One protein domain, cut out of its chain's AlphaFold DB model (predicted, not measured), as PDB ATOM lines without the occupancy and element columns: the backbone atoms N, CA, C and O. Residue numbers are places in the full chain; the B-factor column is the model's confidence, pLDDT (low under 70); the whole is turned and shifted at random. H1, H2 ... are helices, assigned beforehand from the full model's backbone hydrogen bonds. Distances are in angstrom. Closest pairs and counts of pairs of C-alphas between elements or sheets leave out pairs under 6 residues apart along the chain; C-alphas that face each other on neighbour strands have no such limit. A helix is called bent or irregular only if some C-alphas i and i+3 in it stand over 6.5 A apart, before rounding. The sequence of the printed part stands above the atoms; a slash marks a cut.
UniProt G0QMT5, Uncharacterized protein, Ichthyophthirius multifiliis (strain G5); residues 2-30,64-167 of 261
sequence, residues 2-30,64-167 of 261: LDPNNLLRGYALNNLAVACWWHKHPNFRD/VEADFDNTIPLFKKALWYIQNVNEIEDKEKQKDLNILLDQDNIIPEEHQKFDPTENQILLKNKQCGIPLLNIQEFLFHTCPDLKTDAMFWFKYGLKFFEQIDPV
ATOM      1  N   LEU A   2     150.772  77.743 116.715       54.38
ATOM      2  CA  LEU A   2     150.705  76.914 115.497       54.38
ATOM      3  C   LEU A   2     151.696  77.433 114.446       54.38
ATOM      4  O   LEU A   2     151.761  78.648 114.260       54.38
ATOM      5  N   ASP A   3     152.420  76.542 113.757       63.97
ATOM      6  CA  ASP A   3     153.177  76.919 112.557       63.97
ATOM      7  C   ASP A   3     152.188  77.526 111.544       63.97
ATOM      8  O   ASP A   3     151.306  76.805 111.051       63.97
ATOM      9  N   PRO A   4     152.293  78.833 111.227       66.06
ATOM     10  CA  PRO A   4     151.383  79.497 110.297       66.06
ATOM     11  C   PRO A   4     151.338  78.785 108.942       66.06
ATOM     12  O   PRO A   4     150.311  78.797 108.264       66.06
ATOM     13  N   ASN A   5     152.425  78.101 108.572       82.25
ATOM     14  CA  ASN A   5     152.499  77.352 107.330       82.25
ATOM     15  C   ASN A   5     151.584  76.126 107.324       82.25
ATOM     16  O   ASN A   5     151.008  75.827 106.282       82.25
ATOM     17  N   ASN A   6     151.409  75.421 108.447       87.50
ATOM     18  CA  ASN A   6     150.541  74.239 108.485       87.50
ATOM     19  C   ASN A   6     149.069  74.628 108.348       87.50
ATOM     20  O   ASN A   6     148.352  74.025 107.551       87.50
ATOM     21  N   LEU A   7     148.630  75.687 109.032       91.12
ATOM     22  CA  LEU A   7     147.257  76.169 108.894       91.12
ATOM     23  C   LEU A   7     146.960  76.621 107.454       91.12
ATOM     24  O   LEU A   7     145.960  76.204 106.872       91.12
ATOM     25  N   LEU A   8     147.862  77.405 106.853       92.69
ATOM     26  CA  LEU A   8     147.728  77.857 105.465       92.69
ATOM     27  C   LEU A   8     147.737  76.695 104.465       92.69
ATOM     28  O   LEU A   8     146.941  76.698 103.529       92.69
ATOM     29  N   ARG A   9     148.584  75.676 104.673       94.38
ATOM     30  CA  ARG A   9     148.576  74.444 103.863       94.38
ATOM     31  C   ARG A   9     147.235  73.734 103.952       94.38
ATOM     32  O   ARG A   9     146.690  73.340 102.927       94.38
ATOM     33  N   GLY A  10     146.694  73.606 105.158       96.06
ATOM     34  CA  GLY A  10     145.384  73.010 105.370       96.06
ATOM     35  C   GLY A  10     144.270  73.764 104.644       96.06
ATOM     36  O   GLY A  10     143.469  73.154 103.942       96.06
ATOM     37  N   TYR A  11     144.258  75.096 104.726       96.12
ATOM     38  CA  TYR A  11     143.301  75.925 103.986       96.12
ATOM     39  C   TYR A  11     143.447  75.789 102.472       96.12
ATOM     40  O   TYR A  11     142.445  75.640 101.774       96.12
ATOM     41  N   ALA A  12     144.679  75.794 101.963       95.88
ATOM     42  CA  ALA A  12     144.943  75.611 100.542       95.88
ATOM     43  C   ALA A  12     144.441  74.247 100.045       95.88
ATOM     44  O   ALA A  12     143.809  74.183  98.995       95.88
ATOM     45  N   LEU A  13     144.658  73.177 100.816       96.88
ATOM     46  CA  LEU A  13     144.177  71.833 100.484       96.88
ATOM     47  C   LEU A  13     142.651  71.734 100.506       96.88
ATOM     48  O   LEU A  13     142.079  71.141  99.598       96.88
ATOM     49  N   ASN A  14     141.987  72.348 101.490       97.69
ATOM     50  CA  ASN A  14     140.526  72.423 101.509       97.69
ATOM     51  C   ASN A  14     139.995  73.133 100.261       97.69
ATOM     52  O   ASN A  14     139.108  72.628  99.586       97.69
ATOM     53  N   ASN A  15     140.554  74.298  99.935       96.06
ATOM     54  CA  ASN A  15     140.080  75.086  98.801       96.06
ATOM     55  C   ASN A  15     140.380  74.394  97.465       96.06
ATOM     56  O   ASN A  15     139.587  74.512  96.537       96.06
ATOM     57  N   LEU A  16     141.484  73.643  97.382       95.38
ATOM     58  CA  LEU A  16     141.784  72.788  96.238       95.38
ATOM     59  C   LEU A  16     140.748  71.665  96.101       95.38
ATOM     60  O   LEU A  16     140.209  71.490  95.018       95.38
ATOM     61  N   ALA A  17     140.409  70.971  97.190       95.81
ATOM     62  CA  ALA A  17     139.370  69.940  97.187       95.81
ATOM     63  C   ALA A  17     138.007  70.491  96.736       95.81
ATOM     64  O   ALA A  17     137.330  69.883  95.913       95.81
ATOM     65  N   VAL A  18     137.628  71.680  97.216       93.50
ATOM     66  CA  VAL A  18     136.411  72.378  96.770       93.50
ATOM     67  C   VAL A  18     136.471  72.722  95.279       93.50
ATOM     68  O   VAL A  18     135.475  72.578  94.575       93.50
ATOM     69  N   ALA A  19     137.630  73.144  94.768       90.88
ATOM     70  CA  ALA A  19     137.799  73.403  93.342       90.88
ATOM     71  C   ALA A  19     137.665  72.118  92.504       90.88
ATOM     72  O   ALA A  19     136.955  72.132  91.499       90.88
ATOM     73  N   CYS A  20     138.274  71.006  92.937       90.38
ATOM     74  CA  CYS A  20     138.121  69.689  92.305       90.38
ATOM     75  C   CYS A  20     136.648  69.259  92.271       90.38
ATOM     76  O   CYS A  20     136.125  68.869  91.227       90.38
ATOM     77  N   TRP A  21     135.951  69.421  93.397       90.44
ATOM     78  CA  TRP A  21     134.525  69.135  93.516       90.44
ATOM     79  C   TRP A  21     133.678  69.954  92.534       90.44
ATOM     80  O   TRP A  21     132.881  69.399  91.770       90.44
ATOM     81  N   TRP A  22     133.865  71.274  92.515       86.50
ATOM     82  CA  TRP A  22     133.083  72.175  91.671       86.50
ATOM     83  C   TRP A  22     133.478  72.135  90.196       86.50
ATOM     84  O   TRP A  22     132.693  72.568  89.366       86.50
ATOM     85  N   HIS A  23     134.639  71.609  89.810       80.94
ATOM     86  CA  HIS A  23     134.921  71.405  88.386       80.94
ATOM     87  C   HIS A  23     134.003  70.352  87.760       80.94
ATOM     88  O   HIS A  23     133.501  70.568  86.657       80.94
ATOM     89  N   LYS A  24     133.733  69.250  88.467       78.44
ATOM     90  CA  LYS A  24     132.794  68.218  88.000       78.44
ATOM     91  C   LYS A  24     131.335  68.615  88.236       78.44
ATOM     92  O   LYS A  24     130.471  68.317  87.416       78.44
ATOM     93  N   HIS A  25     131.071  69.345  89.322       74.12
ATOM     94  CA  HIS A  25     129.740  69.828  89.696       74.12
ATOM     95  C   HIS A  25     129.717  71.365  89.839       74.12
ATOM     96  O   HIS A  25     129.552  71.884  90.944       74.12
ATOM     97  N   PRO A  26     129.879  72.121  88.729       57.56
ATOM     98  CA  PRO A  26     130.034  73.589  88.748       57.56
ATOM     99  C   PRO A  26     128.771  74.312  89.183       57.56
ATOM    100  O   PRO A  26     128.819  75.377  89.805       57.56
ATOM    101  N   ASN A  27     127.649  73.677  88.877       52.88
ATOM    102  CA  ASN A  27     126.342  74.022  89.358       52.88
ATOM    103  C   ASN A  27     126.043  73.085  90.515       52.88
ATOM    104  O   ASN A  27     125.242  72.165  90.364       52.88
ATOM    105  N   PHE A  28     126.690  73.310  91.657       49.53
ATOM    106  CA  PHE A  28     126.111  72.930  92.939       49.53
ATOM    107  C   PHE A  28     124.775  73.688  93.053       49.53
ATOM    108  O   PHE A  28     124.682  74.758  93.640       49.53
ATOM    109  N   ARG A  29     123.786  73.210  92.294       43.81
ATOM    110  CA  ARG A  29     122.402  73.636  92.274       43.81
ATOM    111  C   ARG A  29     121.861  73.040  93.554       43.81
ATOM    112  O   ARG A  29     121.523  71.857  93.599       43.81
ATOM    113  N   ASP A  30     121.906  73.836  94.621       46.94
ATOM    114  CA  ASP A  30     121.004  73.670  95.758       46.94
ATOM    115  C   ASP A  30     119.643  73.339  95.163       46.94
ATOM    116  O   ASP A  30     119.244  74.140  94.344       46.94
ATOM    117  N   VAL A  64     139.538  65.712  85.001       78.19
ATOM    118  CA  VAL A  64     138.399  66.079  85.868       78.19
ATOM    119  C   VAL A  64     138.032  64.930  86.805       78.19
ATOM    120  O   VAL A  64     137.820  65.159  87.993       78.19
ATOM    121  N   GLU A  65     137.958  63.706  86.281       82.38
ATOM    122  CA  GLU A  65     137.597  62.528  87.073       82.38
ATOM    123  C   GLU A  65     138.658  62.211  88.126       82.38
ATOM    124  O   GLU A  65     138.339  62.056  89.302       82.38
ATOM    125  N   ALA A  66     139.931  62.220  87.724       82.06
ATOM    126  CA  ALA A  66     141.040  61.994  88.637       82.06
ATOM    127  C   ALA A  66     141.092  63.046  89.758       82.06
ATOM    128  O   ALA A  66     141.318  62.709  90.920       82.06
ATOM    129  N   ASP A  67     140.872  64.325  89.448       81.50
ATOM    130  CA  ASP A  67     140.833  65.381  90.465       81.50
ATOM    131  C   ASP A  67     139.622  65.225  91.388       81.50
ATOM    132  O   ASP A  67     139.729  65.434  92.598       81.50
ATOM    133  N   PHE A  68     138.480  64.808  90.844       84.50
ATOM    134  CA  PHE A  68     137.282  64.548  91.627       84.50
ATOM    135  C   PHE A  68     137.488  63.414  92.642       84.50
ATOM    136  O   PHE A  68     137.143  63.588  93.815       84.50
ATOM    137  N   ASP A  69     138.126  62.314  92.242       88.69
ATOM    138  CA  ASP A  69     138.451  61.185  93.127       88.69
ATOM    139  C   ASP A  69     139.386  61.593  94.282       88.69
ATOM    140  O   ASP A  69     139.339  61.028  95.378       88.69
ATOM    141  N   ASN A  70     140.187  62.645  94.087       90.38
ATOM    142  CA  ASN A  70     141.078  63.191  95.110       90.38
ATOM    143  C   ASN A  70     140.378  64.093  96.144       90.38
ATOM    144  O   ASN A  70     141.010  64.497  97.126       90.38
ATOM    145  N   THR A  71     139.088  64.401  95.986       94.69
ATOM    146  CA  THR A  71     138.382  65.377  96.833       94.69
ATOM    147  C   THR A  71     138.397  64.999  98.323       94.69
ATOM    148  O   THR A  71     138.805  65.798  99.170       94.69
ATOM    149  N   ILE A  72     138.009  63.765  98.665       96.31
ATOM    150  CA  ILE A  72     137.986  63.288 100.060       96.31
ATOM    151  C   ILE A  72     139.399  63.186 100.661       96.31
ATOM    152  O   ILE A  72     139.604  63.737 101.751       96.31
ATOM    153  N   PRO A  73     140.392  62.566  99.986       97.06
ATOM    154  CA  PRO A  73     141.779  62.579 100.447       97.06
ATOM    155  C   PRO A  73     142.305  63.988 100.749       97.06
ATOM    156  O   PRO A  73     142.934  64.210 101.789       97.06
ATOM    157  N   LEU A  74     142.008  64.969  99.890       97.69
ATOM    158  CA  LEU A  74     142.427  66.355 100.089       97.69
ATOM    159  C   LEU A  74     141.759  66.996 101.314       97.69
ATOM    160  O   LEU A  74     142.458  67.636 102.104       97.69
ATOM    161  N   PHE A  75     140.456  66.789 101.535       98.06
ATOM    162  CA  PHE A  75     139.791  67.277 102.748       98.06
ATOM    163  C   PHE A  75     140.368  66.655 104.023       98.06
ATOM    164  O   PHE A  75     140.641  67.366 104.994       98.06
ATOM    165  N   LYS A  76     140.624  65.343 104.035       98.06
ATOM    166  CA  LYS A  76     141.252  64.677 105.188       98.06
ATOM    167  C   LYS A  76     142.661  65.192 105.453       98.06
ATOM    168  O   LYS A  76     143.030  65.451 106.599       98.06
ATOM    169  N   LYS A  77     143.438  65.423 104.396       97.69
ATOM    170  CA  LYS A  77     144.770  66.024 104.505       97.69
ATOM    171  C   LYS A  77     144.700  67.466 105.011       97.69
ATOM    172  O   LYS A  77     145.538  67.867 105.817       97.69
ATOM    173  N   ALA A  78     143.685  68.229 104.606       98.00
ATOM    174  CA  ALA A  78     143.420  69.553 105.157       98.00
ATOM    175  C   ALA A  78     143.177  69.484 106.672       98.00
ATOM    176  O   ALA A  78     143.852  70.190 107.422       98.00
ATOM    177  N   LEU A  79     142.300  68.582 107.133       97.94
ATOM    178  CA  LEU A  79     142.067  68.337 108.562       97.94
ATOM    179  C   LEU A  79     143.363  67.995 109.300       97.94
ATOM    180  O   LEU A  79     143.621  68.543 110.370       97.94
ATOM    181  N   TRP A  80     144.205  67.144 108.712       97.56
ATOM    182  CA  TRP A  80     145.472  66.724 109.307       97.56
ATOM    183  C   TRP A  80     146.419  67.909 109.552       97.56
ATOM    184  O   TRP A  80     146.980  68.053 110.643       97.56
ATOM    185  N   TYR A  81     146.554  68.805 108.569       96.75
ATOM    186  CA  TYR A  81     147.396  69.998 108.694       96.75
ATOM    187  C   TYR A  81     146.803  71.035 109.651       96.75
ATOM    188  O   TYR A  81     147.528  71.584 110.478       96.75
ATOM    189  N   ILE A  82     145.490  71.280 109.581       96.50
ATOM    190  CA  ILE A  82     144.802  72.248 110.452       96.50
ATOM    191  C   ILE A  82     144.858  71.795 111.913       96.50
ATOM    192  O   ILE A  82     145.096  72.604 112.812       96.50
ATOM    193  N   GLN A  83     144.668  70.501 112.166       95.62
ATOM    194  CA  GLN A  83     144.775  69.910 113.498       95.62
ATOM    195  C   GLN A  83     146.228  69.841 113.995       95.62
ATOM    196  O   GLN A  83     146.450  69.693 115.197       95.62
ATOM    197  N   ASN A  84     147.197  69.973 113.086       94.50
ATOM    198  CA  ASN A  84     148.626  69.835 113.330       94.50
ATOM    199  C   ASN A  84     148.977  68.502 114.007       94.50
ATOM    200  O   ASN A  84     149.584  68.455 115.078       94.50
ATOM    201  N   VAL A  85     148.548  67.401 113.384       95.12
ATOM    202  CA  VAL A  85     148.620  66.049 113.964       95.12
ATOM    203  C   VAL A  85     150.036  65.673 114.418       95.12
ATOM    204  O   VAL A  85     150.189  65.009 115.443       95.12
ATOM    205  N   ASN A  86     151.082  66.135 113.725       92.62
ATOM    206  CA  ASN A  86     152.480  65.857 114.079       92.62
ATOM    207  C   ASN A  86     152.927  66.435 115.429       92.62
ATOM    208  O   ASN A  86     153.814  65.864 116.064       92.62
ATOM    209  N   GLU A  87     152.318  67.532 115.874       92.06
ATOM    210  CA  GLU A  87     152.678  68.220 117.120       92.06
ATOM    211  C   GLU A  87     151.869  67.739 118.333       92.06
ATOM    212  O   GLU A  87     152.040  68.250 119.439       92.06
ATOM    213  N   ILE A  88     150.999  66.742 118.162       93.69
ATOM    214  CA  ILE A  88     150.243  66.162 119.273       93.69
ATOM    215  C   ILE A  88     151.190  65.355 120.174       93.69
ATOM    216  O   ILE A  88     151.809  64.377 119.745       93.69
ATOM    217  N   GLU A  89     151.291  65.768 121.440       94.75
ATOM    218  CA  GLU A  89     152.146  65.132 122.455       94.75
ATOM    219  C   GLU A  89     151.679  63.709 122.798       94.75
ATOM    220  O   GLU A  89     152.488  62.790 122.934       94.75
ATOM    221  N   ASP A  90     150.361  63.524 122.900       95.81
ATOM    222  CA  ASP A  90     149.720  62.243 123.186       95.81
ATOM    223  C   ASP A  90     149.811  61.308 121.968       95.81
ATOM    224  O   ASP A  90     149.101  61.475 120.971       95.81
ATOM    225  N   LYS A  91     150.704  60.316 122.051       95.12
ATOM    226  CA  LYS A  91     151.012  59.403 120.944       95.12
ATOM    227  C   LYS A  91     149.857  58.493 120.542       95.12
ATOM    228  O   LYS A  91     149.736  58.195 119.356       95.12
ATOM    229  N   GLU A  92     148.997  58.108 121.479       94.81
ATOM    230  CA  GLU A  92     147.805  57.319 121.158       94.81
ATOM    231  C   GLU A  92     146.799  58.174 120.387       94.81
ATOM    232  O   GLU A  92     146.348  57.773 119.317       94.81
ATOM    233  N   LYS A  93     146.540  59.413 120.829       94.38
ATOM    234  CA  LYS A  93     145.672  60.337 120.073       94.38
ATOM    235  C   LYS A  93     146.236  60.688 118.703       94.38
ATOM    236  O   LYS A  93     145.481  60.804 117.742       94.38
ATOM    237  N   GLN A  94     147.552  60.876 118.606       96.19
ATOM    238  CA  GLN A  94     148.227  61.114 117.333       96.19
ATOM    239  C   GLN A  94     148.022  59.931 116.377       96.19
ATOM    240  O   GLN A  94     147.679  60.137 115.214       96.19
ATOM    241  N   LYS A  95     148.200  58.697 116.861       96.06
ATOM    242  CA  LYS A  95     147.955  57.479 116.080       96.06
ATOM    243  C   LYS A  95     146.493  57.379 115.643       96.06
ATOM    244  O   LYS A  95     146.232  57.173 114.464       96.06
ATOM    245  N   ASP A  96     145.564  57.605 116.563       95.56
ATOM    246  CA  ASP A  96     144.126  57.555 116.303       95.56
ATOM    247  C   ASP A  96     143.676  58.603 115.278       95.56
ATOM    248  O   ASP A  96     142.859  58.308 114.410       95.56
ATOM    249  N   LEU A  97     144.254  59.808 115.311       95.81
ATOM    250  CA  LEU A  97     144.014  60.821 114.282       95.81
ATOM    251  C   LEU A  97     144.581  60.430 112.920       95.81
ATOM    252  O   LEU A  97     143.935  60.701 111.914       95.81
ATOM    253  N   ASN A  98     145.753  59.796 112.870       96.44
ATOM    254  CA  ASN A  98     146.296  59.293 111.607       96.44
ATOM    255  C   ASN A  98     145.408  58.194 111.008       96.44
ATOM    256  O   ASN A  98     145.217  58.187 109.800       96.44
ATOM    257  N   ILE A  99     144.827  57.319 111.836       96.12
ATOM    258  CA  ILE A  99     143.870  56.297 111.382       96.12
ATOM    259  C   ILE A  99     142.573  56.955 110.890       96.12
ATOM    260  O   ILE A  99     142.088  56.639 109.809       96.12
ATOM    261  N   LEU A 100     142.018  57.904 111.653       96.06
ATOM    262  CA  LEU A 100     140.790  58.613 111.275       96.06
ATOM    263  C   LEU A 100     140.930  59.361 109.936       96.06
ATOM    264  O   LEU A 100     140.003  59.391 109.124       96.06
ATOM    265  N   LEU A 101     142.088  59.992 109.734       96.56
ATOM    266  CA  LEU A 101     142.396  60.848 108.588       96.56
ATOM    267  C   LEU A 101     143.186  60.123 107.492       96.56
ATOM    268  O   LEU A 101     143.799  60.783 106.650       96.56
ATOM    269  N   ASP A 102     143.153  58.791 107.498       94.56
ATOM    270  CA  ASP A 102     143.720  57.967 106.439       94.56
ATOM    271  C   ASP A 102     143.170  58.385 105.064       94.56
ATOM    272  O   ASP A 102     141.965  58.611 104.908       94.56
ATOM    273  N   GLN A 103     144.073  58.542 104.094       92.81
ATOM    274  CA  GLN A 103     143.756  59.039 102.749       92.81
ATOM    275  C   GLN A 103     143.329  57.918 101.801       92.81
ATOM    276  O   GLN A 103     142.692  58.217 100.794       92.81
ATOM    277  N   ASP A 104     143.644  56.666 102.129       92.38
ATOM    278  CA  ASP A 104     143.374  55.520 101.262       92.38
ATOM    279  C   ASP A 104     141.917  55.045 101.383       92.38
ATOM    280  O   ASP A 104     141.348  54.519 100.427       92.38
ATOM    281  N   ASN A 105     141.283  55.277 102.537       93.44
ATOM    282  CA  ASN A 105     139.894  54.905 102.797       93.44
ATOM    283  C   ASN A 105     139.011  56.122 103.092       93.44
ATOM    284  O   ASN A 105     139.447  57.081 103.725       93.44
ATOM    285  N   ILE A 106     137.726  56.086 102.716       94.31
ATOM    286  CA  ILE A 106     136.770  57.172 103.017       94.31
ATOM    287  C   ILE A 106     136.434  57.205 104.509       94.31
ATOM    288  O   ILE A 106     136.474  58.270 105.129       94.31
ATOM    289  N   ILE A 107     136.190  56.043 105.111       94.44
ATOM    290  CA  ILE A 107     136.108  55.854 106.562       94.44
ATOM    291  C   ILE A 107     137.170  54.842 107.005       94.44
ATOM    292  O   ILE A 107     137.532  53.972 106.219       94.44
ATOM    293  N   PRO A 108     137.671  54.914 108.246       93.12
ATOM    294  CA  PRO A 108     138.610  53.915 108.747       93.12
ATOM    295  C   PRO A 108     137.967  52.525 108.834       93.12
ATOM    296  O   PRO A 108     136.796  52.404 109.198       93.12
ATOM    297  N   GLU A 109     138.737  51.458 108.618       90.31
ATOM    298  CA  GLU A 109     138.249  50.085 108.843       90.31
ATOM    299  C   GLU A 109     137.745  49.909 110.288       90.31
ATOM    300  O   GLU A 109     136.674  49.355 110.536       90.31
ATOM    301  N   GLU A 110     138.460  50.511 111.241       89.25
ATOM    302  CA  GLU A 110     138.149  50.530 112.673       89.25
ATOM    303  C   GLU A 110     137.136  51.634 113.066       89.25
ATOM    304  O   GLU A 110     137.142  52.101 114.206       89.25
ATOM    305  N   HIS A 111     136.273  52.095 112.146       90.31
ATOM    306  CA  HIS A 111     135.390  53.267 112.333       90.31
ATOM    307  C   HIS A 111     134.540  53.244 113.613       90.31
ATOM    308  O   HIS A 111     134.246  54.306 114.160       90.31
ATOM    309  N   GLN A 112     134.178  52.065 114.131       90.00
ATOM    310  CA  GLN A 112     133.430  51.916 115.389       90.00
ATOM    311  C   GLN A 112     134.159  52.544 116.587       90.00
ATOM    312  O   GLN A 112     133.526  53.161 117.440       90.00
ATOM    313  N   LYS A 113     135.498  52.481 116.618       90.12
ATOM    314  CA  LYS A 113     136.324  53.134 117.649       90.12
ATOM    315  C   LYS A 113     136.167  54.659 117.642       90.12
ATOM    316  O   LYS A 113     136.396  55.322 118.650       90.12
ATOM    317  N   PHE A 114     135.787  55.222 116.501       91.19
ATOM    318  CA  PHE A 114     135.623  56.656 116.308       91.19
ATOM    319  C   PHE A 114     134.160  57.095 116.389       91.19
ATOM    320  O   PHE A 114     133.873  58.246 116.057       91.19
ATOM    321  N   ASP A 115     133.239  56.221 116.829       86.62
ATOM    322  CA  ASP A 115     131.845  56.613 117.018       86.62
ATOM    323  C   ASP A 115     131.773  57.724 118.080       86.62
ATOM    324  O   ASP A 115     132.115  57.502 119.248       86.62
ATOM    325  N   PRO A 116     131.330  58.931 117.700       82.88
ATOM    326  CA  PRO A 116     131.344  60.088 118.580       82.88
ATOM    327  C   PRO A 116     130.217  60.064 119.633       82.88
ATOM    328  O   PRO A 116     130.131  60.961 120.476       82.88
ATOM    329  N   THR A 117     129.318  59.074 119.579       79.75
ATOM    330  CA  THR A 117     128.317  58.823 120.626       79.75
ATOM    331  C   THR A 117     128.912  58.095 121.827       79.75
ATOM    332  O   THR A 117     128.502  58.357 122.957       79.75
ATOM    333  N   GLU A 118     129.909  57.244 121.592       80.50
ATOM    334  CA  GLU A 118     130.574  56.437 122.619       80.50
ATOM    335  C   GLU A 118     131.940  57.012 123.009       80.50
ATOM    336  O   GLU A 118     132.393  56.837 124.141       80.50
ATOM    337  N   ASN A 119     132.583  57.741 122.093       82.62
ATOM    338  CA  ASN A 119     133.954  58.213 122.237       82.62
ATOM    339  C   ASN A 119     134.069  59.735 122.117       82.62
ATOM    340  O   ASN A 119     133.217  60.435 121.565       82.62
ATOM    341  N   GLN A 120     135.169  60.275 122.642       84.12
ATOM    342  CA  GLN A 120     135.456  61.700 122.538       84.12
ATOM    343  C   GLN A 120     135.921  62.063 121.119       84.12
ATOM    344  O   GLN A 120     136.772  61.392 120.543       84.12
ATOM    345  N   ILE A 121     135.440  63.194 120.593       92.94
ATOM    346  CA  ILE A 121     135.920  63.747 119.320       92.94
ATOM    347  C   ILE A 121     137.421  64.048 119.394       92.94
ATOM    348  O   ILE A 121     137.879  64.712 120.329       92.94
ATOM    349  N   LEU A 122     138.177  63.596 118.392       94.12
ATOM    350  CA  LEU A 122     139.633  63.754 118.329       94.12
ATOM    351  C   LEU A 122     140.055  65.122 117.781       94.12
ATOM    352  O   LEU A 122     141.041  65.688 118.248       94.12
ATOM    353  N   LEU A 123     139.301  65.673 116.824       95.81
ATOM    354  CA  LEU A 123     139.555  67.006 116.276       95.81
ATOM    355  C   LEU A 123     139.208  68.084 117.312       95.81
ATOM    356  O   LEU A 123     138.072  68.186 117.766       95.81
ATOM    357  N   LYS A 124     140.187  68.905 117.690       94.81
ATOM    358  CA  LYS A 124     140.037  69.966 118.702       94.81
ATOM    359  C   LYS A 124     140.181  71.374 118.135       94.81
ATOM    360  O   LYS A 124     139.826  72.334 118.813       94.81
ATOM    361  N   ASN A 125     140.699  71.522 116.916       95.00
ATOM    362  CA  ASN A 125     140.819  72.827 116.277       95.00
ATOM    363  C   ASN A 125     139.497  73.219 115.597       95.00
ATOM    364  O   ASN A 125     139.063  72.543 114.672       95.00
ATOM    365  N   LYS A 126     138.891  74.347 116.000       95.25
ATOM    366  CA  LYS A 126     137.662  74.891 115.381       95.25
ATOM    367  C   LYS A 126     137.782  75.090 113.869       95.25
ATOM    368  O   LYS A 126     136.809  74.927 113.146       95.25
ATOM    369  N   GLN A 127     138.986  75.390 113.380       94.94
ATOM    370  CA  GLN A 127     139.254  75.588 111.951       94.94
ATOM    371  C   GLN A 127     139.072  74.306 111.117       94.94
ATOM    372  O   GLN A 127     139.008  74.382 109.895       94.94
ATOM    373  N   CYS A 128     138.955  73.138 111.756       96.81
ATOM    374  CA  CYS A 128     138.594  71.884 111.096       96.81
ATOM    375  C   CYS A 128     137.117  71.818 110.673       96.81
ATOM    376  O   CYS A 128     136.760  70.919 109.918       96.81
ATOM    377  N   GLY A 129     136.263  72.736 111.144       95.94
ATOM    378  CA  GLY A 129     134.824  72.696 110.883       95.94
ATOM    379  C   GLY A 129     134.469  72.722 109.395       95.94
ATOM    380  O   GLY A 129     133.676  71.897 108.956       95.94
ATOM    381  N   ILE A 130     135.093  73.610 108.611       95.50
ATOM    382  CA  ILE A 130     134.796  73.756 107.173       95.50
ATOM    383  C   ILE A 130     135.163  72.484 106.383       95.50
ATOM    384  O   ILE A 130     134.273  71.920 105.754       95.50
ATOM    385  N   PRO A 131     136.401  71.948 106.446       97.06
ATOM    386  CA  PRO A 131     136.708  70.700 105.744       97.06
ATOM    387  C   PRO A 131     135.843  69.520 106.198       97.06
ATOM    388  O   PRO A 131     135.495  68.666 105.389       97.06
ATOM    389  N   LEU A 132     135.477  69.466 107.484       96.69
ATOM    390  CA  LEU A 132     134.624  68.405 108.015       96.69
ATOM    391  C   LEU A 132     133.191  68.486 107.473       96.69
ATOM    392  O   LEU A 132     132.618  67.461 107.107       96.69
ATOM    393  N   LEU A 133     132.637  69.698 107.383       94.69
ATOM    394  CA  LEU A 133     131.371  69.958 106.701       94.69
ATOM    395  C   LEU A 133     131.455  69.534 105.229       94.69
ATOM    396  O   LEU A 133     130.591  68.804 104.750       94.69
ATOM    397  N   ASN A 134     132.527  69.923 104.538       95.75
ATOM    398  CA  ASN A 134     132.702  69.631 103.120       95.75
ATOM    399  C   ASN A 134     132.765  68.129 102.819       95.75
ATOM    400  O   ASN A 134     132.168  67.693 101.841       95.75
ATOM    401  N   ILE A 135     133.427  67.323 103.661       96.06
ATOM    402  CA  ILE A 135     133.430  65.855 103.519       96.06
ATOM    403  C   ILE A 135     132.000  65.314 103.545       96.06
ATOM    404  O   ILE A 135     131.611  64.523 102.685       96.06
ATOM    405  N   GLN A 136     131.212  65.741 104.534       92.75
ATOM    406  CA  GLN A 136     129.839  65.280 104.691       92.75
ATOM    407  C   GLN A 136     128.969  65.695 103.503       92.75
ATOM    408  O   GLN A 136     128.218  64.864 102.987       92.75
ATOM    409  N   GLU A 137     129.043  66.955 103.077       90.81
ATOM    410  CA  GLU A 137     128.237  67.454 101.962       90.81
ATOM    411  C   GLU A 137     128.639  66.821 100.632       90.81
ATOM    412  O   GLU A 137     127.765  66.431  99.859       90.81
ATOM    413  N   PHE A 138     129.939  66.642 100.392       92.25
ATOM    414  CA  PHE A 138     130.443  65.961  99.205       92.25
ATOM    415  C   PHE A 138     129.860  64.555  99.085       92.25
ATOM    416  O   PHE A 138     129.247  64.233  98.065       92.25
ATOM    417  N   LEU A 139     129.995  63.745 100.142       91.56
ATOM    418  CA  LEU A 139     129.495  62.371 100.151       91.56
ATOM    419  C   LEU A 139     127.973  62.338 100.007       91.56
ATOM    420  O   LEU A 139     127.444  61.548  99.231       91.56
ATOM    421  N   PHE A 140     127.265  63.219 100.716       85.31
ATOM    422  CA  PHE A 140     125.806  63.228 100.716       85.31
ATOM    423  C   PHE A 140     125.203  63.638  99.366       85.31
ATOM    424  O   PHE A 140     124.244  63.016  98.916       85.31
ATOM    425  N   HIS A 141     125.752  64.666  98.717       83.38
ATOM    426  CA  HIS A 141     125.188  65.212  97.480       83.38
ATOM    427  C   HIS A 141     125.752  64.578  96.212       83.38
ATOM    428  O   HIS A 141     125.075  64.577  95.186       83.38
ATOM    429  N   THR A 142     126.974  64.049  96.268       86.19
ATOM    430  CA  THR A 142     127.702  63.622  95.064       86.19
ATOM    431  C   THR A 142     127.948  62.118  95.015       86.19
ATOM    432  O   THR A 142     128.184  61.575  93.940       86.19
ATOM    433  N   CYS A 143     127.855  61.425  96.152       84.94
ATOM    434  CA  CYS A 143     128.108  59.989  96.247       84.94
ATOM    435  C   CYS A 143     126.959  59.268  96.978       84.94
ATOM    436  O   CYS A 143     127.176  58.712  98.056       84.94
ATOM    437  N   PRO A 144     125.732  59.244  96.419       79.88
ATOM    438  CA  PRO A 144     124.563  58.670  97.096       79.88
ATOM    439  C   PRO A 144     124.729  57.185  97.461       79.88
ATOM    440  O   PRO A 144     124.157  56.729  98.454       79.88
ATOM    441  N   ASP A 145     125.553  56.446  96.711       86.50
ATOM    442  CA  ASP A 145     125.878  55.041  96.983       86.50
ATOM    443  C   ASP A 145     126.734  54.858  98.253       86.50
ATOM    444  O   ASP A 145     126.714  53.797  98.875       86.50
ATOM    445  N   LEU A 146     127.424  55.911  98.705       89.19
ATOM    446  CA  LEU A 146     128.283  55.929  99.896       89.19
ATOM    447  C   LEU A 146     127.541  56.437 101.138       89.19
ATOM    448  O   LEU A 146     128.063  57.179 101.975       89.19
ATOM    449  N   LYS A 147     126.274  56.043 101.270       85.88
ATOM    450  CA  LYS A 147     125.380  56.500 102.339       85.88
ATOM    451  C   LYS A 147     125.914  56.210 103.746       85.88
ATOM    452  O   LYS A 147     125.730  57.025 104.652       85.88
ATOM    453  N   THR A 148     126.534  55.049 103.950       89.62
ATOM    454  CA  THR A 148     127.094  54.655 105.254       89.62
ATOM    455  C   THR A 148     128.265  55.558 105.636       89.62
ATOM    456  O   THR A 148     128.309  56.057 106.762       89.62
ATOM    457  N   ASP A 149     129.155  55.843 104.687       92.62
ATOM    458  CA  ASP A 149     130.290  56.745 104.863       92.62
ATOM    459  C   ASP A 149     129.832  58.181 105.134       92.62
ATOM    460  O   ASP A 149     130.303  58.826 106.074       92.62
ATOM    461  N   ALA A 150     128.845  58.662 104.369       91.19
ATOM    462  CA  ALA A 150     128.228  59.966 104.590       91.19
ATOM    463  C   ALA A 150     127.642  60.076 106.007       91.19
ATOM    464  O   ALA A 150     127.821  61.090 106.679       91.19
ATOM    465  N   MET A 151     126.981  59.019 106.494       90.56
ATOM    466  CA  MET A 151     126.403  58.978 107.839       90.56
ATOM    467  C   MET A 151     127.472  58.989 108.939       90.56
ATOM    468  O   MET A 151     127.281  59.645 109.965       90.56
ATOM    469  N   PHE A 152     128.593  58.291 108.741       93.75
ATOM    470  CA  PHE A 152     129.725  58.335 109.667       93.75
ATOM    471  C   PHE A 152     130.249  59.769 109.817       93.75
ATOM    472  O   PHE A 152     130.273  60.307 110.928       93.75
ATOM    473  N   TRP A 153     130.587  60.418 108.699       95.25
ATOM    474  CA  TRP A 153     131.105  61.788 108.704       95.25
ATOM    475  C   TRP A 153     130.073  62.803 109.184       95.25
ATOM    476  O   TRP A 153     130.430  63.749 109.885       95.25
ATOM    477  N   PHE A 154     128.791  62.574 108.899       94.25
ATOM    478  CA  PHE A 154     127.708  63.385 109.433       94.25
ATOM    479  C   PHE A 154     127.639  63.323 110.963       94.25
ATOM    480  O   PHE A 154     127.637  64.363 111.619       94.25
ATOM    481  N   LYS A 155     127.635  62.120 111.555       93.44
ATOM    482  CA  LYS A 155     127.630  61.956 113.019       93.44
ATOM    483  C   LYS A 155     128.872  62.579 113.654       93.44
ATOM    484  O   LYS A 155     128.759  63.272 114.667       93.44
ATOM    485  N   TYR A 156     130.041  62.341 113.057       95.62
ATOM    486  CA  TYR A 156     131.309  62.894 113.532       95.62
ATOM    487  C   TYR A 156     131.296  64.426 113.495       95.62
ATOM    488  O   TYR A 156     131.606  65.074 114.494       95.62
ATOM    489  N   GLY A 157     130.864  65.001 112.371       95.81
ATOM    490  CA  GLY A 157     130.703  66.437 112.178       95.81
ATOM    491  C   GLY A 157     129.722  67.062 113.159       95.81
ATOM    492  O   GLY A 157     130.087  67.998 113.866       95.81
ATOM    493  N   LEU A 158     128.523  66.492 113.298       94.88
ATOM    494  CA  LEU A 158     127.517  66.986 114.235       94.88
ATOM    495  C   LEU A 158     128.086  67.060 115.655       94.88
ATOM    496  O   LEU A 158     127.989  68.096 116.311       94.88
ATOM    497  N   LYS A 159     128.755  65.995 116.112       95.50
ATOM    498  CA  LYS A 159     129.336  65.972 117.455       95.50
ATOM    499  C   LYS A 159     130.528  66.916 117.610       95.50
ATOM    500  O   LYS A 159     130.711  67.488 118.685       95.50
ATOM    501  N   PHE A 160     131.322  67.105 116.557       96.44
ATOM    502  CA  PHE A 160     132.367  68.124 116.528       96.44
ATOM    503  C   PHE A 160     131.771  69.520 116.730       96.44
ATOM    504  O   PHE A 160     132.220  70.234 117.625       96.44
ATOM    505  N   PHE A 161     130.738  69.900 115.975       95.56
ATOM    506  CA  PHE A 161     130.113  71.214 116.127       95.56
ATOM    507  C   PHE A 161     129.418  71.359 117.486       95.56
ATOM    508  O   PHE A 161     129.558  72.401 118.111       95.56
ATOM    509  N   GLU A 162     128.792  70.313 118.033       94.00
ATOM    510  CA  GLU A 162     128.240  70.351 119.399       94.00
ATOM    511  C   GLU A 162     129.296  70.668 120.475       94.00
ATOM    512  O   GLU A 162     129.010  71.400 121.423       94.00
ATOM    513  N   GLN A 163     130.501  70.098 120.364       94.25
ATOM    514  CA  GLN A 163     131.518  70.173 121.423       94.25
ATOM    515  C   GLN A 163     132.554  71.279 121.216       94.25
ATOM    516  O   GLN A 163     133.069  71.832 122.187       94.25
ATOM    517  N   ILE A 164     132.921  71.551 119.966       95.75
ATOM    518  CA  ILE A 164     134.089  72.357 119.605       95.75
ATOM    519  C   ILE A 164     133.662  73.705 119.031       95.75
ATOM    520  O   ILE A 164     134.236  74.727 119.412       95.75
ATOM    521  N   ASP A 165     132.648  73.737 118.162       94.88
ATOM    522  CA  ASP A 165     132.211  74.974 117.505       94.88
ATOM    523  C   ASP A 165     130.682  75.146 117.404       94.88
ATOM    524  O   ASP A 165     130.128  75.232 116.309       94.88
ATOM    525  N   PRO A 166     129.969  75.252 118.539       93.75
ATOM    526  CA  PRO A 166     128.501  75.232 118.558       93.75
ATOM    527  C   PRO A 166     127.840  76.434 117.875       93.75
ATOM    528  O   PRO A 166     126.641  76.404 117.621       93.75
ATOM    529  N   VAL A 167     128.603  77.487 117.573       91.25
ATOM    530  CA  VAL A 167     128.104  78.687 116.885       91.25
ATOM    531  C   VAL A 167     127.808  78.409 115.408       91.25
ATOM    532  O   VAL A 167     126.904  79.022 114.854       91.25
TER     533      VAL A 167
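Overview. This is residues 2 to 30 and 64 to 167 of the 261 residues of an uncharacterized protein of Ichthyophthirius multifiliis (strain G5) (UniProt G0QMT5). H1, H3 and H6 form a small up-and-down bundle, each running against the one before it, and H7 folds back along H6 as a helical hairpin. Short H2 sits at one end of H1, while H4 and little H5 lie among loops, H4 close to H3 and H5 near H7. The printed part has 133 residues with seven named helices, H1 to H7 in chain order, and no named strand: all helix. It is compact, with a radius of gyration of the C-alphas of 14.2 A, and rounded, spanning 41 by 33 by 31 A.

Along the chain. H1, residues 4 to 24, begins at C-alpha 4 (151.383, 79.497, 110.297) and measures 31.1 A. H2 is residues 64 to 69; H3, residues 71 to 83, measures 18.4 A. H4 is residues 91 to 100 and H5 residues 111 to 114. H6, residues 126 to 142, measures 25.3 A and is only just irregular: C-alphas 127 and 130 are 6.8 A apart. H7, residues 144 to 163, measures 27.8 A and ends at C-alpha 163 (131.518, 70.173, 121.423); it is irregular, with C-alphas 145 and 148 8.4 A apart, and has a kink of 43 degrees near residue 151.

Arrangement. H1 and H3 touch, closest at the C-alphas of Gly 10 and Ala 78, 4.0 A, at a shallow tilt of 17 degrees, opposite ways. H3 touches H6, closest at the C-alphas of Phe 75 and Pro 131, 5.5 A. H1 and H6 only just touch, with 3 pairs of C-alphas within 8 A, the closest Asn 14 and Pro 131, 6.0 A. H6 and H7 form the hairpin, closest at the C-alphas of Leu 139 and Ala 150, 5.2 A. Residues 20 to 24 of H1 touch H2, closest at the C-alphas of Cys 20 and Phe 68, 5.3 A. H4 is close to H3 but not clearly touching, and likewise to H5; H5 and H7 are near each other. Every O i to N i+4 pair is within hydrogen-bond range in H2, H3 and H4, against 16 of 17 in H1, 11 of 13 in H6 and 14 of 16 in H7; H5 is too short for one.

Size, cuts and confidence. The C-alphas farthest apart, of Arg 29 and Glu 89, are 43.2 A apart. Residues 31 to 63 are not printed; C-alphas 30 and 64 are 21.4 A apart across the cut. The link from H5 to H6 is long. The model's pLDDT is under 70 at residues 2 to 4 and 26 to 30.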